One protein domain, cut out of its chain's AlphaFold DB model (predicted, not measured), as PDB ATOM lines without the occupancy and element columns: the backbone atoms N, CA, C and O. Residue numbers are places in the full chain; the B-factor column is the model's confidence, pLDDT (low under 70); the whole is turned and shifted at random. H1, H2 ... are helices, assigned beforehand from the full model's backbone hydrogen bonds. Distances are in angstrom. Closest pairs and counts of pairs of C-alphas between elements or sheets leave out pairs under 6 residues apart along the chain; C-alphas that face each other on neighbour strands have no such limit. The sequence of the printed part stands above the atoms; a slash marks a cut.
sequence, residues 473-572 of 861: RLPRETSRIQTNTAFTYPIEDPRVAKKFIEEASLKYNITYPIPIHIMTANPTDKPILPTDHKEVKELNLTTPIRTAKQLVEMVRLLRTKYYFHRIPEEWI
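AT A GLANCE: This is residues 473 to 572 of the 861 residues of the protein "Endo/exonuclease/phosphatase domain-containing protein" of Gigaspora rosea (UniProt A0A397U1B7). This is a chain of little regular structure, mostly loops, that makes two lobes set end to end: one holds H1 with the loops of residues 473 to 493, the other holds H2 with the loops of residues 530 to 547 and 562 to 572. The 100 printed residues have two named helices, H1 then H2, and no named strand; the class is all helix, with only 28 residues in named elements. The whole is elongated, 44 by 24 by 20 A, and only just loose, close to compact, with a radius of gyration of the C-alphas of 15.3 A.

IN THESE COORDINATES: H1, residues 494 to 507, is 20.3 A long and begins at C-alpha 494 (189.287, 167.128, 175.128). H2, residues 548 to 561, is 20.5 A long and ends at C-alpha 561 (195.051, 183.376, 178.415).

HOW THE PARTS SIT: H1 and H2 are apart, with no C-alpha of the one within 8 A of the other. In each, 8 of 10 O i to N i+4 pairs are within hydrogen-bond range.

THE WHOLE: The two C-alphas farthest apart, of Asn 484 and Arg 546, are 44.8 A apart. The link from H1 to H2 is long, 40 residues. The printed part has no cut, and no printed residue has a pLDDT under 70.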
ATOM      1  N   ARG A 473     210.770 166.854 167.746       93.81
ATOM      2  CA  ARG A 473     209.530 167.605 167.445       93.81
ATOM      3  C   ARG A 473     208.394 166.633 167.102       93.81
ATOM      4  O   ARG A 473     208.650 165.627 166.440       93.81
ATOM      5  N   LEU A 474     207.167 166.943 167.529       95.94
ATOM      6  CA  LEU A 474     205.978 166.169 167.160       95.94
ATOM      7  C   LEU A 474     205.862 166.074 165.616       95.94
ATOM      8  O   LEU A 474     205.889 167.116 164.953       95.94
ATOM      9  N   PRO A 475     205.772 164.866 165.025       96.31
ATOM     10  CA  PRO A 475     205.619 164.692 163.582       96.31
ATOM     11  C   PRO A 475     204.353 165.356 163.036       96.31
ATOM     12  O   PRO A 475     203.322 165.386 163.703       96.31
ATOM     13  N   ARG A 476     204.418 165.860 161.796       93.19
ATOM     14  CA  ARG A 476     203.231 166.364 161.082       93.19
ATOM     15  C   ARG A 476     202.361 165.228 160.543       93.19
ATOM     16  O   ARG A 476     201.145 165.362 160.540       93.19
ATOM     17  N   GLU A 477     202.965 164.133 160.090       96.12
ATOM     18  CA  GLU A 477     202.245 162.931 159.660       96.12
ATOM     19  C   GLU A 477     201.799 162.120 160.884       96.12
ATOM     20  O   GLU A 477     202.631 161.669 161.675       96.12
ATOM     21  N   THR A 478     200.489 161.910 161.029       97.00
ATOM     22  CA  THR A 478     199.872 161.181 162.152       97.00
ATOM     23  C   THR A 478     200.367 159.738 162.265       97.00
ATOM     24  O   THR A 478     200.616 159.256 163.367       97.00
ATOM     25  N   SER A 479     200.636 159.088 161.130       96.50
ATOM     26  CA  SER A 479     201.226 157.744 161.026       96.50
ATOM     27  C   SER A 479     202.632 157.604 161.630       96.50
ATOM     28  O   SER A 479     203.106 156.486 161.819       96.50
ATOM     29  N   ARG A 480     203.318 158.715 161.939       97.12
ATOM     30  CA  ARG A 480     204.668 158.725 162.539       97.12
ATOM     31  C   ARG A 480     204.667 159.101 164.021       97.12
ATOM     32  O   ARG A 480     205.739 159.152 164.630       97.12
ATOM     33  N   ILE A 481     203.497 159.367 164.605       97.06
ATOM     34  CA  ILE A 481     203.342 159.693 166.025       97.06
ATOM     35  C   ILE A 481     203.268 158.385 166.828       97.06
ATOM     36  O   ILE A 481     202.333 157.604 166.690       97.06
ATOM     37  N   GLN A 482     204.272 158.144 167.669       96.38
ATOM     38  CA  GLN A 482     204.444 156.906 168.432       96.38
ATOM     39  C   GLN A 482     203.925 157.060 169.868       96.38
ATOM     40  O   GLN A 482     204.708 157.145 170.814       96.38
ATOM     41  N   THR A 483     202.612 157.108 170.056       96.50
ATOM     42  CA  THR A 483     201.966 156.999 171.379       96.50
ATOM     43  C   THR A 483     201.957 155.547 171.888       96.50
ATOM     44  O   THR A 483     202.529 154.662 171.250       96.50
ATOM     45  N   ASN A 484     201.398 155.298 173.074       95.62
ATOM     46  CA  ASN A 484     201.187 153.950 173.619       95.62
ATOM     47  C   ASN A 484     199.736 153.488 173.369       95.62
ATOM     48  O   ASN A 484     199.494 152.326 173.058       95.62
ATOM     49  N   THR A 485     198.780 154.415 173.453       96.69
ATOM     50  CA  THR A 485     197.405 154.286 172.963       96.69
ATOM     51  C   THR A 485     197.357 154.597 171.463       96.69
ATOM     52  O   THR A 485     198.045 155.505 170.988       96.69
ATOM     53  N   ALA A 486     196.524 153.880 170.707       96.81
ATOM     54  CA  ALA A 486     196.184 154.251 169.335       96.81
ATOM     55  C   ALA A 486     195.101 155.344 169.343       96.81
ATOM     56  O   ALA A 486     194.060 155.174 169.975       96.81
ATOM     57  N   PHE A 487     195.343 156.454 168.644       97.25
ATOM     58  CA  PHE A 487     194.423 157.590 168.567       97.25
ATOM     59  C   PHE A 487     193.844 157.731 167.155       97.25
ATOM     60  O   PHE A 487     194.572 157.618 166.169       97.25
ATOM     61  N   THR A 488     192.546 158.020 167.068       97.50
ATOM     62  CA  THR A 488     191.905 158.502 165.837       97.50
ATOM     63  C   THR A 488     192.228 159.985 165.661       97.50
ATOM     64  O   THR A 488     192.203 160.735 166.636       97.50
ATOM     65  N   TYR A 489     192.527 160.407 164.433       97.00
ATOM     66  CA  TYR A 489     192.882 161.790 164.106       97.00
ATOM     67  C   TYR A 489     191.899 162.371 163.070       97.00
ATOM     68  O   TYR A 489     191.554 161.648 162.132       97.00
ATOM     69  N   PRO A 490     191.492 163.652 163.179       97.75
ATOM     70  CA  PRO A 490     191.843 164.595 164.244       97.75
ATOM     71  C   PRO A 490     191.209 164.219 165.593       97.75
ATOM     72  O   PRO A 490     190.134 163.631 165.649       97.75
ATOM     73  N   ILE A 491     191.888 164.545 166.693       97.88
ATOM     74  CA  ILE A 491     191.373 164.296 168.044       97.88
ATOM     75  C   ILE A 491     190.389 165.413 168.422       97.88
ATOM     76  O   ILE A 491     190.802 166.566 168.577       97.88
ATOM     77  N   GLU A 492     189.115 165.047 168.590       97.19
ATOM     78  CA  GLU A 492     187.988 165.957 168.868       97.19
ATOM     79  C   GLU A 492     187.571 166.018 170.352       97.19
ATOM     80  O   GLU A 492     187.190 167.087 170.825       97.19
ATOM     81  N   ASP A 493     187.687 164.926 171.119       96.56
ATOM     82  CA  ASP A 493     187.370 164.911 172.560       96.56
ATOM     83  C   ASP A 493     188.525 165.507 173.400       96.56
ATOM     84  O   ASP A 493     189.630 164.952 173.386       96.56
ATOM     85  N   PRO A 494     188.298 166.574 174.198       95.25
ATOM     86  CA  PRO A 494     189.287 167.128 175.128       95.25
ATOM     87  C   PRO A 494     189.890 166.118 176.121       95.25
ATOM     88  O   PRO A 494     191.046 166.272 176.519       95.25
ATOM     89  N   ARG A 495     189.157 165.070 176.527       95.38
ATOM     90  CA  ARG A 495     189.669 164.025 177.439       95.38
ATOM     91  C   ARG A 495     190.701 163.143 176.739       95.38
ATOM     92  O   ARG A 495     191.798 162.938 177.262       95.38
ATOM     93  N   VAL A 496     190.379 162.684 175.529       97.38
ATOM     94  CA  VAL A 496     191.309 161.955 174.650       97.38
ATOM     95  C   VAL A 496     192.503 162.843 174.283       97.38
ATOM     96  O   VAL A 496     193.641 162.376 174.305       97.38
ATOM     97  N   ALA A 497     192.276 164.137 174.038       96.50
ATOM     98  CA  ALA A 497     193.324 165.109 173.751       96.50
ATOM     99  C   ALA A 497     194.310 165.277 174.917       96.50
ATOM    100  O   ALA A 497     195.519 165.239 174.692       96.50
ATOM    101  N   LYS A 498     193.826 165.383 176.164       95.69
ATOM    102  CA  LYS A 498     194.691 165.417 177.356       95.69
ATOM    103  C   LYS A 498     195.540 164.150 177.490       95.69
ATOM    104  O   LYS A 498     196.752 164.267 177.661       95.69
ATOM    105  N   LYS A 499     194.950 162.961 177.304       96.62
ATOM    106  CA  LYS A 499     195.702 161.689 177.305       96.62
ATOM    107  C   LYS A 499     196.749 161.628 176.182       96.62
ATOM    108  O   LYS A 499     197.856 161.135 176.383       96.62
ATOM    109  N   PHE A 500     196.430 162.163 175.001       97.38
ATOM    110  CA  PHE A 500     197.391 162.278 173.905       97.38
ATOM    111  C   PHE A 500     198.568 163.191 174.272       97.38
ATOM    112  O   PHE A 500     199.709 162.814 174.015       97.38
ATOM    113  N   ILE A 501     198.329 164.357 174.893       96.12
ATOM    114  CA  ILE A 501     199.418 165.226 175.375       96.12
ATOM    115  C   ILE A 501     200.290 164.488 176.384       96.12
ATOM    116  O   ILE A 501     201.511 164.531 176.256       96.12
ATOM    117  N   GLU A 502     199.686 163.810 177.358       93.44
ATOM    118  CA  GLU A 502     200.401 163.044 178.380       93.44
ATOM    119  C   GLU A 502     201.377 162.048 177.731       93.44
ATOM    120  O   GLU A 502     202.591 162.189 177.882       93.44
ATOM    121  N   GLU A 503     200.878 161.130 176.897       95.50
ATOM    122  CA  GLU A 503     201.708 160.114 176.238       95.50
ATOM    123  C   GLU A 503     202.710 160.696 175.226       95.50
ATOM    124  O   GLU A 503     203.868 160.266 175.170       95.50
ATOM    125  N   ALA A 504     202.292 161.669 174.408       95.12
ATOM    126  CA  ALA A 504     203.148 162.251 173.378       95.12
ATOM    127  C   ALA A 504     204.249 163.134 173.985       95.12
ATOM    128  O   ALA A 504     205.374 163.115 173.486       95.12
ATOM    129  N   SER A 505     203.978 163.856 175.077       92.81
ATOM    130  CA  SER A 505     204.949 164.753 175.726       92.81
ATOM    131  C   SER A 505     206.138 164.015 176.343       92.81
ATOM    132  O   SER A 505     207.201 164.612 176.525       92.81
ATOM    133  N   LEU A 506     206.015 162.712 176.626       90.25
ATOM    134  CA  LEU A 506     207.132 161.874 177.072       90.25
ATOM    135  C   LEU A 506     208.210 161.758 175.983       90.25
ATOM    136  O   LEU A 506     209.397 161.896 176.275       90.25
ATOM    137  N   LYS A 507     207.800 161.563 174.722       91.81
ATOM    138  CA  LYS A 507     208.693 161.288 173.578       91.81
ATOM    139  C   LYS A 507     208.971 162.525 172.713       91.81
ATOM    140  O   LYS A 507     210.036 162.616 172.097       91.81
ATOM    141  N   TYR A 508     208.034 163.473 172.672       94.75
ATOM    142  CA  TYR A 508     208.031 164.598 171.741       94.75
ATOM    143  C   TYR A 508     208.001 165.967 172.428       94.75
ATOM    144  O   TYR A 508     207.384 166.166 173.472       94.75
ATOM    145  N   ASN A 509     208.635 166.944 171.785       92.06
ATOM    146  CA  ASN A 509     208.446 168.361 172.051       92.06
ATOM    147  C   ASN A 509     207.195 168.840 171.290       92.06
ATOM    148  O   ASN A 509     207.158 168.798 170.053       92.06
ATOM    149  N   ILE A 510     206.173 169.253 172.041       93.06
ATOM    150  CA  ILE A 510     204.859 169.664 171.541       93.06
ATOM    151  C   ILE A 510     204.811 171.192 171.458       93.06
ATOM    152  O   ILE A 510     204.970 171.889 172.455       93.06
ATOM    153  N   THR A 511     204.566 171.719 170.258       90.50
ATOM    154  CA  THR A 511     204.315 173.150 170.037       90.50
ATOM    155  C   THR A 511     202.811 173.396 169.961       90.50
ATOM    156  O   THR A 511     202.119 172.688 169.234       90.50
ATOM    157  N   TYR A 512     202.320 174.408 170.681       88.75
ATOM    158  CA  TYR A 512     200.915 174.821 170.652       88.75
ATOM    159  C   TYR A 512     200.687 176.050 169.750       88.75
ATOM    160  O   TYR A 512     201.538 176.951 169.722       88.75
ATOM    161  N   PRO A 513     199.536 176.149 169.059       91.19
ATOM    162  CA  PRO A 513     198.494 175.127 168.916       91.19
ATOM    163  C   PRO A 513     198.998 173.929 168.098       91.19
ATOM    164  O   PRO A 513     199.862 174.075 167.230       91.19
ATOM    165  N   ILE A 514     198.460 172.744 168.385       93.19
ATOM    166  CA  ILE A 514     198.763 171.531 167.616       93.19
ATOM    167  C   ILE A 514     198.083 171.642 166.237       93.19
ATOM    168  O   ILE A 514     196.992 172.207 166.155       93.19
ATOM    169  N   PRO A 515     198.690 171.147 165.140       94.88
ATOM    170  CA  PRO A 515     198.056 171.154 163.823       94.88
ATOM    171  C   PRO A 515     196.646 170.542 163.833       94.88
ATOM    172  O   PRO A 515     196.442 169.465 164.390       94.88
ATOM    173  N   ILE A 516     195.694 171.217 163.179       94.75
ATOM    174  CA  ILE A 516     194.253 170.891 163.211       94.75
ATOM    175  C   ILE A 516     193.979 169.432 162.815       94.75
ATOM    176  O   ILE A 516     193.165 168.768 163.445       94.75
ATOM    177  N   HIS A 517     194.704 168.900 161.826       95.75
ATOM    178  CA  HIS A 517     194.557 167.518 161.349       95.75
ATOM    179  C   HIS A 517     195.087 166.448 162.323       95.75
ATOM    180  O   HIS A 517     194.876 165.260 162.099       95.75
ATOM    181  N   ILE A 518     195.779 166.856 163.390       96.81
ATOM    182  CA  ILE A 518     196.134 166.010 164.538       96.81
ATOM    183  C   ILE A 518     195.125 166.251 165.668       96.81
ATOM    184  O   ILE A 518     194.668 165.302 166.298       96.81
ATOM    185  N   MET A 519     194.762 167.508 165.943       96.81
ATOM    186  CA  MET A 519     193.910 167.861 167.078       96.81
ATOM    187  C   MET A 519     193.092 169.132 166.818       96.81
ATOM    188  O   MET A 519     193.635 170.236 166.713       96.81
ATOM    189  N   THR A 520     191.772 168.959 166.783       95.19
ATOM    190  CA  THR A 520     190.753 170.021 166.801       95.19
ATOM    191  C   THR A 520     190.377 170.401 168.234       95.19
ATOM    192  O   THR A 520     190.142 171.576 168.508       95.19
ATOM    193  N   ALA A 521     190.390 169.431 169.153       95.06
ATOM    194  CA  ALA A 521     190.167 169.639 170.578       95.06
ATOM    195  C   ALA A 521     191.106 170.694 171.189       95.06
ATOM    196  O   ALA A 521     192.240 170.906 170.749       95.06
ATOM    197  N   ASN A 522     190.654 171.296 172.288       94.19
ATOM    198  CA  ASN A 522     191.515 172.035 173.202       94.19
ATOM    199  C   ASN A 522     192.036 171.071 174.286       94.19
ATOM    200  O   ASN A 522     191.240 170.598 175.098       94.19
ATOM    201  N   PRO A 523     193.345 170.761 174.333       91.75
ATOM    202  CA  PRO A 523     193.917 169.889 175.356       91.75
ATOM    203  C   PRO A 523     194.271 170.638 176.653       91.75
ATOM    204  O   PRO A 523     194.776 170.029 177.594       91.75
ATOM    205  N   THR A 524     194.080 171.959 176.699       92.06
ATOM    206  CA  THR A 524     194.488 172.823 177.812       92.06
ATOM    207  C   THR A 524     193.286 173.302 178.616       92.06
ATOM    208  O   THR A 524     192.177 173.387 178.099       92.06
ATOM    209  N   ASP A 525     193.514 173.694 179.866       92.62
ATOM    210  CA  ASP A 525     192.492 174.287 180.742       92.62
ATOM    211  C   ASP A 525     192.195 175.769 180.436       92.62
ATOM    212  O   ASP A 525     191.488 176.439 181.186       92.62
ATOM    213  N   LYS A 526     192.735 176.305 179.334       92.81
ATOM    214  CA  LYS A 526     192.453 177.670 178.874       92.81
ATOM    215  C   LYS A 526     191.100 177.721 178.160       92.81
ATOM    216  O   LYS A 526     190.812 176.793 177.404       92.81
ATOM    217  N   PRO A 527     190.308 178.798 178.288       94.44
ATOM    218  CA  PRO A 527     189.151 179.009 177.423       94.44
ATOM    219  C   PRO A 527     189.556 179.070 175.942       94.44
ATOM    220  O   PRO A 527     190.674 179.467 175.594       94.44
ATOM    221  N   ILE A 528     188.629 178.695 175.061       93.88
ATOM    222  CA  ILE A 528     188.748 178.962 173.622       93.88
ATOM    223  C   ILE A 528     188.665 180.484 173.413       93.88
ATOM    224  O   ILE A 528     187.963 181.167 174.156       93.88
ATOM    225  N   LEU A 529     189.408 181.023 172.444       95.06
ATOM    226  CA  LEU A 529     189.323 182.443 172.081       95.06
ATOM    227  C   LEU A 529     187.898 182.792 171.588       95.06
ATOM    228  O   LEU A 529     187.439 182.142 170.647       95.06
ATOM    229  N   PRO A 530     187.205 183.788 172.178       94.50
ATOM    230  CA  PRO A 530     185.898 184.239 171.701       94.50
ATOM    231  C   PRO A 530     185.929 184.787 170.271       94.50
ATOM    232  O   PRO A 530     186.968 185.244 169.793       94.50
ATOM    233  N   THR A 531     184.772 184.790 169.608       92.19
ATOM    234  CA  THR A 531     184.606 185.374 168.267       92.19
ATOM    235  C   THR A 531     184.522 186.905 168.322       92.19
ATOM    236  O   THR A 531     185.186 187.577 167.536       92.19
ATOM    237  N   ASP A 532     183.790 187.487 169.282       92.25
ATOM    238  CA  ASP A 532     183.815 188.940 169.511       92.25
ATOM    239  C   ASP A 532     185.023 189.332 170.381       92.25
ATOM    240  O   ASP A 532     185.220 188.834 171.493       92.25
ATOM    241  N   HIS A 533     185.820 190.285 169.897       90.81
ATOM    242  CA  HIS A 533     186.945 190.856 170.636       90.81
ATOM    243  C   HIS A 533     186.507 191.571 171.925       90.81
ATOM    244  O   HIS A 533     187.287 191.640 172.875       90.81
ATOM    245  N   LYS A 534     185.261 192.062 171.999       89.56
ATOM    246  CA  LYS A 534     184.707 192.754 173.179       89.56
ATOM    247  C   LYS A 534     184.525 191.842 174.396       89.56
ATOM    248  O   LYS A 534     184.382 192.336 175.516       89.56
ATOM    249  N   GLU A 535     184.546 190.523 174.205       91.19
ATOM    250  CA  GLU A 535     184.530 189.556 175.306       91.19
ATOM    251  C   GLU A 535     185.907 189.402 175.975       91.19
ATOM    252  O   GLU A 535     185.984 189.013 177.143       91.19
ATOM    253  N   VAL A 536     187.001 189.783 175.302       91.31
ATOM    254  CA  VAL A 536     188.380 189.675 175.814       91.31
ATOM    255  C   VAL A 536     188.737 190.865 176.718       91.31
ATOM    256  O   VAL A 536     189.685 191.611 176.494       91.31
ATOM    257  N   LYS A 537     187.960 191.039 177.792       81.56
ATOM    258  CA  LYS A 537     188.048 192.182 178.723       81.56
ATOM    259  C   LYS A 537     189.333 192.239 179.558       81.56
ATOM    260  O   LYS A 537     189.641 193.281 180.121       81.56
ATOM    261  N   GLU A 538     190.072 191.135 179.667       84.25
ATOM    262  CA  GLU A 538     191.303 191.062 180.471       84.25
ATOM    263  C   GLU A 538     192.544 191.644 179.775       84.25
ATOM    264  O   GLU A 538     193.600 191.752 180.399       84.25
ATOM    265  N   LEU A 539     192.461 191.965 178.480       84.94
ATOM    266  CA  LEU A 539     193.598 192.400 177.672       84.94
ATOM    267  C   LEU A 539     193.215 193.665 176.898       84.94
ATOM    268  O   LEU A 539     192.215 193.684 176.189       84.94
ATOM    269  N   ASN A 540     194.040 194.711 176.983       84.31
ATOM    270  CA  ASN A 540     193.825 195.968 176.258       84.31
ATOM    271  C   ASN A 540     194.180 195.799 174.766       84.31
ATOM    272  O   ASN A 540     195.239 196.229 174.310       84.31
ATOM    273  N   LEU A 541     193.323 195.101 174.016       87.31
ATOM    274  CA  LEU A 541     193.538 194.779 172.607       87.31
ATOM    275  C   LEU A 541     193.258 195.987 171.703       87.31
ATOM    276  O   LEU A 541     192.154 196.522 171.685       87.31
ATOM    277  N   THR A 542     194.233 196.371 170.878       84.75
ATOM    278  CA  THR A 542     194.004 197.306 169.767       84.75
ATOM    279  C   THR A 542     193.374 196.562 168.591       84.75
ATOM    280  O   THR A 542     194.086 195.970 167.777       84.75
ATOM    281  N   THR A 543     192.044 196.577 168.500       84.31
ATOM    282  CA  THR A 543     191.297 196.081 167.335       84.31
ATOM    283  C   THR A 543     190.789 197.235 166.458       84.31
ATOM    284  O   THR A 543     190.489 198.314 166.972       84.31
ATOM    285  N   PRO A 544     190.674 197.040 165.130       90.06
ATOM    286  CA  PRO A 544     191.173 195.897 164.365       90.06
ATOM    287  C   PRO A 544     192.709 195.902 164.251       90.06
ATOM    288  O   PRO A 544     193.362 196.944 164.308       90.06
ATOM    289  N   ILE A 545     193.289 194.719 164.070       91.12
ATOM    290  CA  ILE A 545     194.724 194.485 163.892       91.12
ATOM    291  C   ILE A 545     195.121 194.970 162.493       91.12
ATOM    292  O   ILE A 545     194.772 194.335 161.498       91.12
ATOM    293  N   ARG A 546     195.856 196.085 162.403       91.69
ATOM    294  CA  ARG A 546     196.215 196.725 161.118       91.69
ATOM    295  C   ARG A 546     197.593 196.338 160.580       91.69
ATOM    296  O   ARG A 546     197.891 196.596 159.421       91.69
ATOM    297  N   THR A 547     198.442 195.704 161.391       89.50
ATOM    298  CA  THR A 547     199.809 195.320 160.994       89.50
ATOM    299  C   THR A 547     200.165 193.889 161.392       89.50
ATOM    300  O   THR A 547     199.727 193.376 162.422       89.50
ATOM    301  N   ALA A 548     201.050 193.250 160.619       87.31
ATOM    302  CA  ALA A 548     201.583 191.924 160.944       87.31
ATOM    303  C   ALA A 548     202.366 191.894 162.277       87.31
ATOM    304  O   ALA A 548     202.416 190.862 162.942       87.31
ATOM    305  N   LYS A 549     202.934 193.034 162.699       86.19
ATOM    306  CA  LYS A 549     203.587 193.199 164.007       86.19
ATOM    307  C   LYS A 549     202.569 193.091 165.149       86.19
ATOM    308  O   LYS A 549     202.721 192.222 166.005       86.19
ATOM    309  N   GLN A 550     201.501 193.896 165.101       89.12
ATOM    310  CA  GLN A 550     200.391 193.815 166.059       89.12
ATOM    311  C   GLN A 550     199.783 192.408 166.085       89.12
ATOM    312  O   GLN A 550     199.457 191.914 167.158       89.12
ATOM    313  N   LEU A 551     199.688 191.728 164.934       91.25
ATOM    314  CA  LEU A 551     199.218 190.342 164.872       91.25
ATOM    315  C   LEU A 551     200.120 189.390 165.677       91.25
ATOM    316  O   LEU A 551     199.612 188.603 166.467       91.25
ATOM    317  N   VAL A 552     201.447 189.463 165.528       88.12
ATOM    318  CA  VAL A 552     202.387 188.601 166.275       88.12
ATOM    319  C   VAL A 552     202.375 188.911 167.777       88.12
ATOM    320  O   VAL A 552     202.350 187.988 168.596       88.12
ATOM    321  N   GLU A 553     202.362 190.191 168.145       90.31
ATOM    322  CA  GLU A 553     202.307 190.640 169.542       90.31
ATOM    323  C   GLU A 553     200.978 190.232 170.202       90.31
ATOM    324  O   GLU A 553     200.985 189.643 171.287       90.31
ATOM    325  N   MET A 554     199.850 190.413 169.508       91.31
ATOM    326  CA  MET A 554     198.529 190.001 169.980       91.31
ATOM    327  C   MET A 554     198.383 188.476 170.045       91.31
ATOM    328  O   MET A 554     197.902 187.970 171.054       91.31
ATOM    329  N   VAL A 555     198.864 187.711 169.054       90.94
ATOM    330  CA  VAL A 555     198.900 186.234 169.129       90.94
ATOM    331  C   VAL A 555     199.685 185.776 170.360       90.94
ATOM    332  O   VAL A 555     199.250 184.856 171.056       90.94
ATOM    333  N   ARG A 556     200.830 186.406 170.657       91.12
ATOM    334  CA  ARG A 556     201.644 186.075 171.836       91.12
ATOM    335  C   ARG A 556     200.910 186.398 173.138       91.12
ATOM    336  O   ARG A 556     200.934 185.568 174.045       91.12
ATOM    337  N   LEU A 557     200.255 187.557 173.219       92.69
ATOM    338  CA  LEU A 557     199.493 187.991 174.389       92.69
ATOM    339  C   LEU A 557     198.263 187.098 174.624       92.69
ATOM    340  O   LEU A 557     198.128 186.517 175.699       92.69
ATOM    341  N   LEU A 558     197.424 186.899 173.604       93.81
ATOM    342  CA  LEU A 558     196.233 186.046 173.666       93.81
ATOM    343  C   LEU A 558     196.580 184.611 174.082       93.81
ATOM    344  O   LEU A 558     195.896 184.055 174.934       93.81
ATOM    345  N   ARG A 559     197.673 184.023 173.566       92.50
ATOM    346  CA  ARG A 559     198.117 182.662 173.944       92.50
ATOM    347  C   ARG A 559     198.517 182.512 175.415       92.50
ATOM    348  O   ARG A 559     198.652 181.379 175.885       92.50
ATOM    349  N   THR A 560     198.692 183.601 176.168       92.12
ATOM    350  CA  THR A 560     198.847 183.508 177.630       92.12
ATOM    351  C   THR A 560     197.537 183.086 178.304       92.12
ATOM    352  O   THR A 560     197.583 182.230 179.187       92.12
ATOM    353  N   LYS A 561     196.385 183.570 177.818       94.69
ATOM    354  CA  LYS A 561     195.051 183.376 178.415       94.69
ATOM    355  C   LYS A 561     194.165 182.357 177.686       94.69
ATOM    356  O   LYS A 561     193.506 181.572 178.353       94.69
ATOM    357  N   TYR A 562     194.199 182.315 176.353       95.00
ATOM    358  CA  TYR A 562     193.275 181.549 175.502       95.00
ATOM    359  C   TYR A 562     193.975 180.455 174.680       95.00
ATOM    360  O   TYR A 562     195.178 180.529 174.408       95.00
ATOM    361  N   TYR A 563     193.201 179.463 174.233       94.12
ATOM    362  CA  TYR A 563     193.593 178.475 173.225       94.12
ATOM    363  C   TYR A 563     192.894 178.752 171.885       94.12
ATOM    364  O   TYR A 563     191.684 178.961 171.841       94.12
ATOM    365  N   PHE A 564     193.658 178.753 170.790       94.75
ATOM    366  CA  PHE A 564     193.150 178.959 169.430       94.75
ATOM    367  C   PHE A 564     194.173 178.528 168.370       94.75
ATOM    368  O   PHE A 564     195.384 178.701 168.550       94.75
ATOM    369  N   HIS A 565     193.689 178.019 167.233       92.06
ATOM    370  CA  HIS A 565     194.526 177.704 166.066       92.06
ATOM    371  C   HIS A 565     194.772 178.922 165.160       92.06
ATOM    372  O   HIS A 565     195.851 179.039 164.579       92.06
ATOM    373  N   ARG A 566     193.799 179.841 165.071       92.31
ATOM    374  CA  ARG A 566     193.836 181.119 164.331       92.31
ATOM    375  C   ARG A 566     193.116 182.212 165.136       92.31
ATOM    376  O   ARG A 566     192.302 181.882 165.991       92.31
ATOM    377  N   ILE A 567     193.430 183.480 164.873       93.25
ATOM    378  CA  ILE A 567     192.607 184.625 165.311       93.25
ATOM    379  C   ILE A 567     191.450 184.780 164.301       93.25
ATOM    380  O   ILE A 567     191.686 184.475 163.127       93.25
ATOM    381  N   PRO A 568     190.239 185.213 164.713       94.69
ATOM    382  CA  PRO A 568     189.135 185.477 163.788       94.69
ATOM    383  C   PRO A 568     189.524 186.509 162.716       94.69
ATOM    384  O   PRO A 568     190.245 187.471 162.996       94.69
ATOM    385  N   GLU A 569     189.094 186.299 161.474       90.75
ATOM    386  CA  GLU A 569     189.545 187.107 160.329       90.75
ATOM    387  C   GLU A 569     188.959 188.530 160.388       90.75
ATOM    388  O   GLU A 569     189.627 189.496 160.030       90.75
ATOM    389  N   GLU A 570     187.785 188.682 160.999       91.75
ATOM    390  CA  GLU A 570     187.127 189.946 161.331       91.75
ATOM    391  C   GLU A 570     187.900 190.819 162.343       91.75
ATOM    392  O   GLU A 570     187.623 192.013 162.460       91.75
ATOM    393  N   TRP A 571     188.909 190.281 163.047       93.62
ATOM    394  CA  TRP A 571     189.822 191.095 163.867       93.62
ATOM    395  C   TRP A 571     190.979 191.675 163.039       93.62
ATOM    396  O   TRP A 571     191.737 192.487 163.569       93.62
ATOM    397  N   ILE A 572     191.163 191.273 161.775       93.06
ATOM    398  CA  ILE A 572     192.376 191.525 160.984       93.06
ATOM    399  C   ILE A 572     192.066 192.441 159.790       93.06
ATOM    400  O   ILE A 572     191.545 192.010 158.769       93.06
TER     401      ILE A 572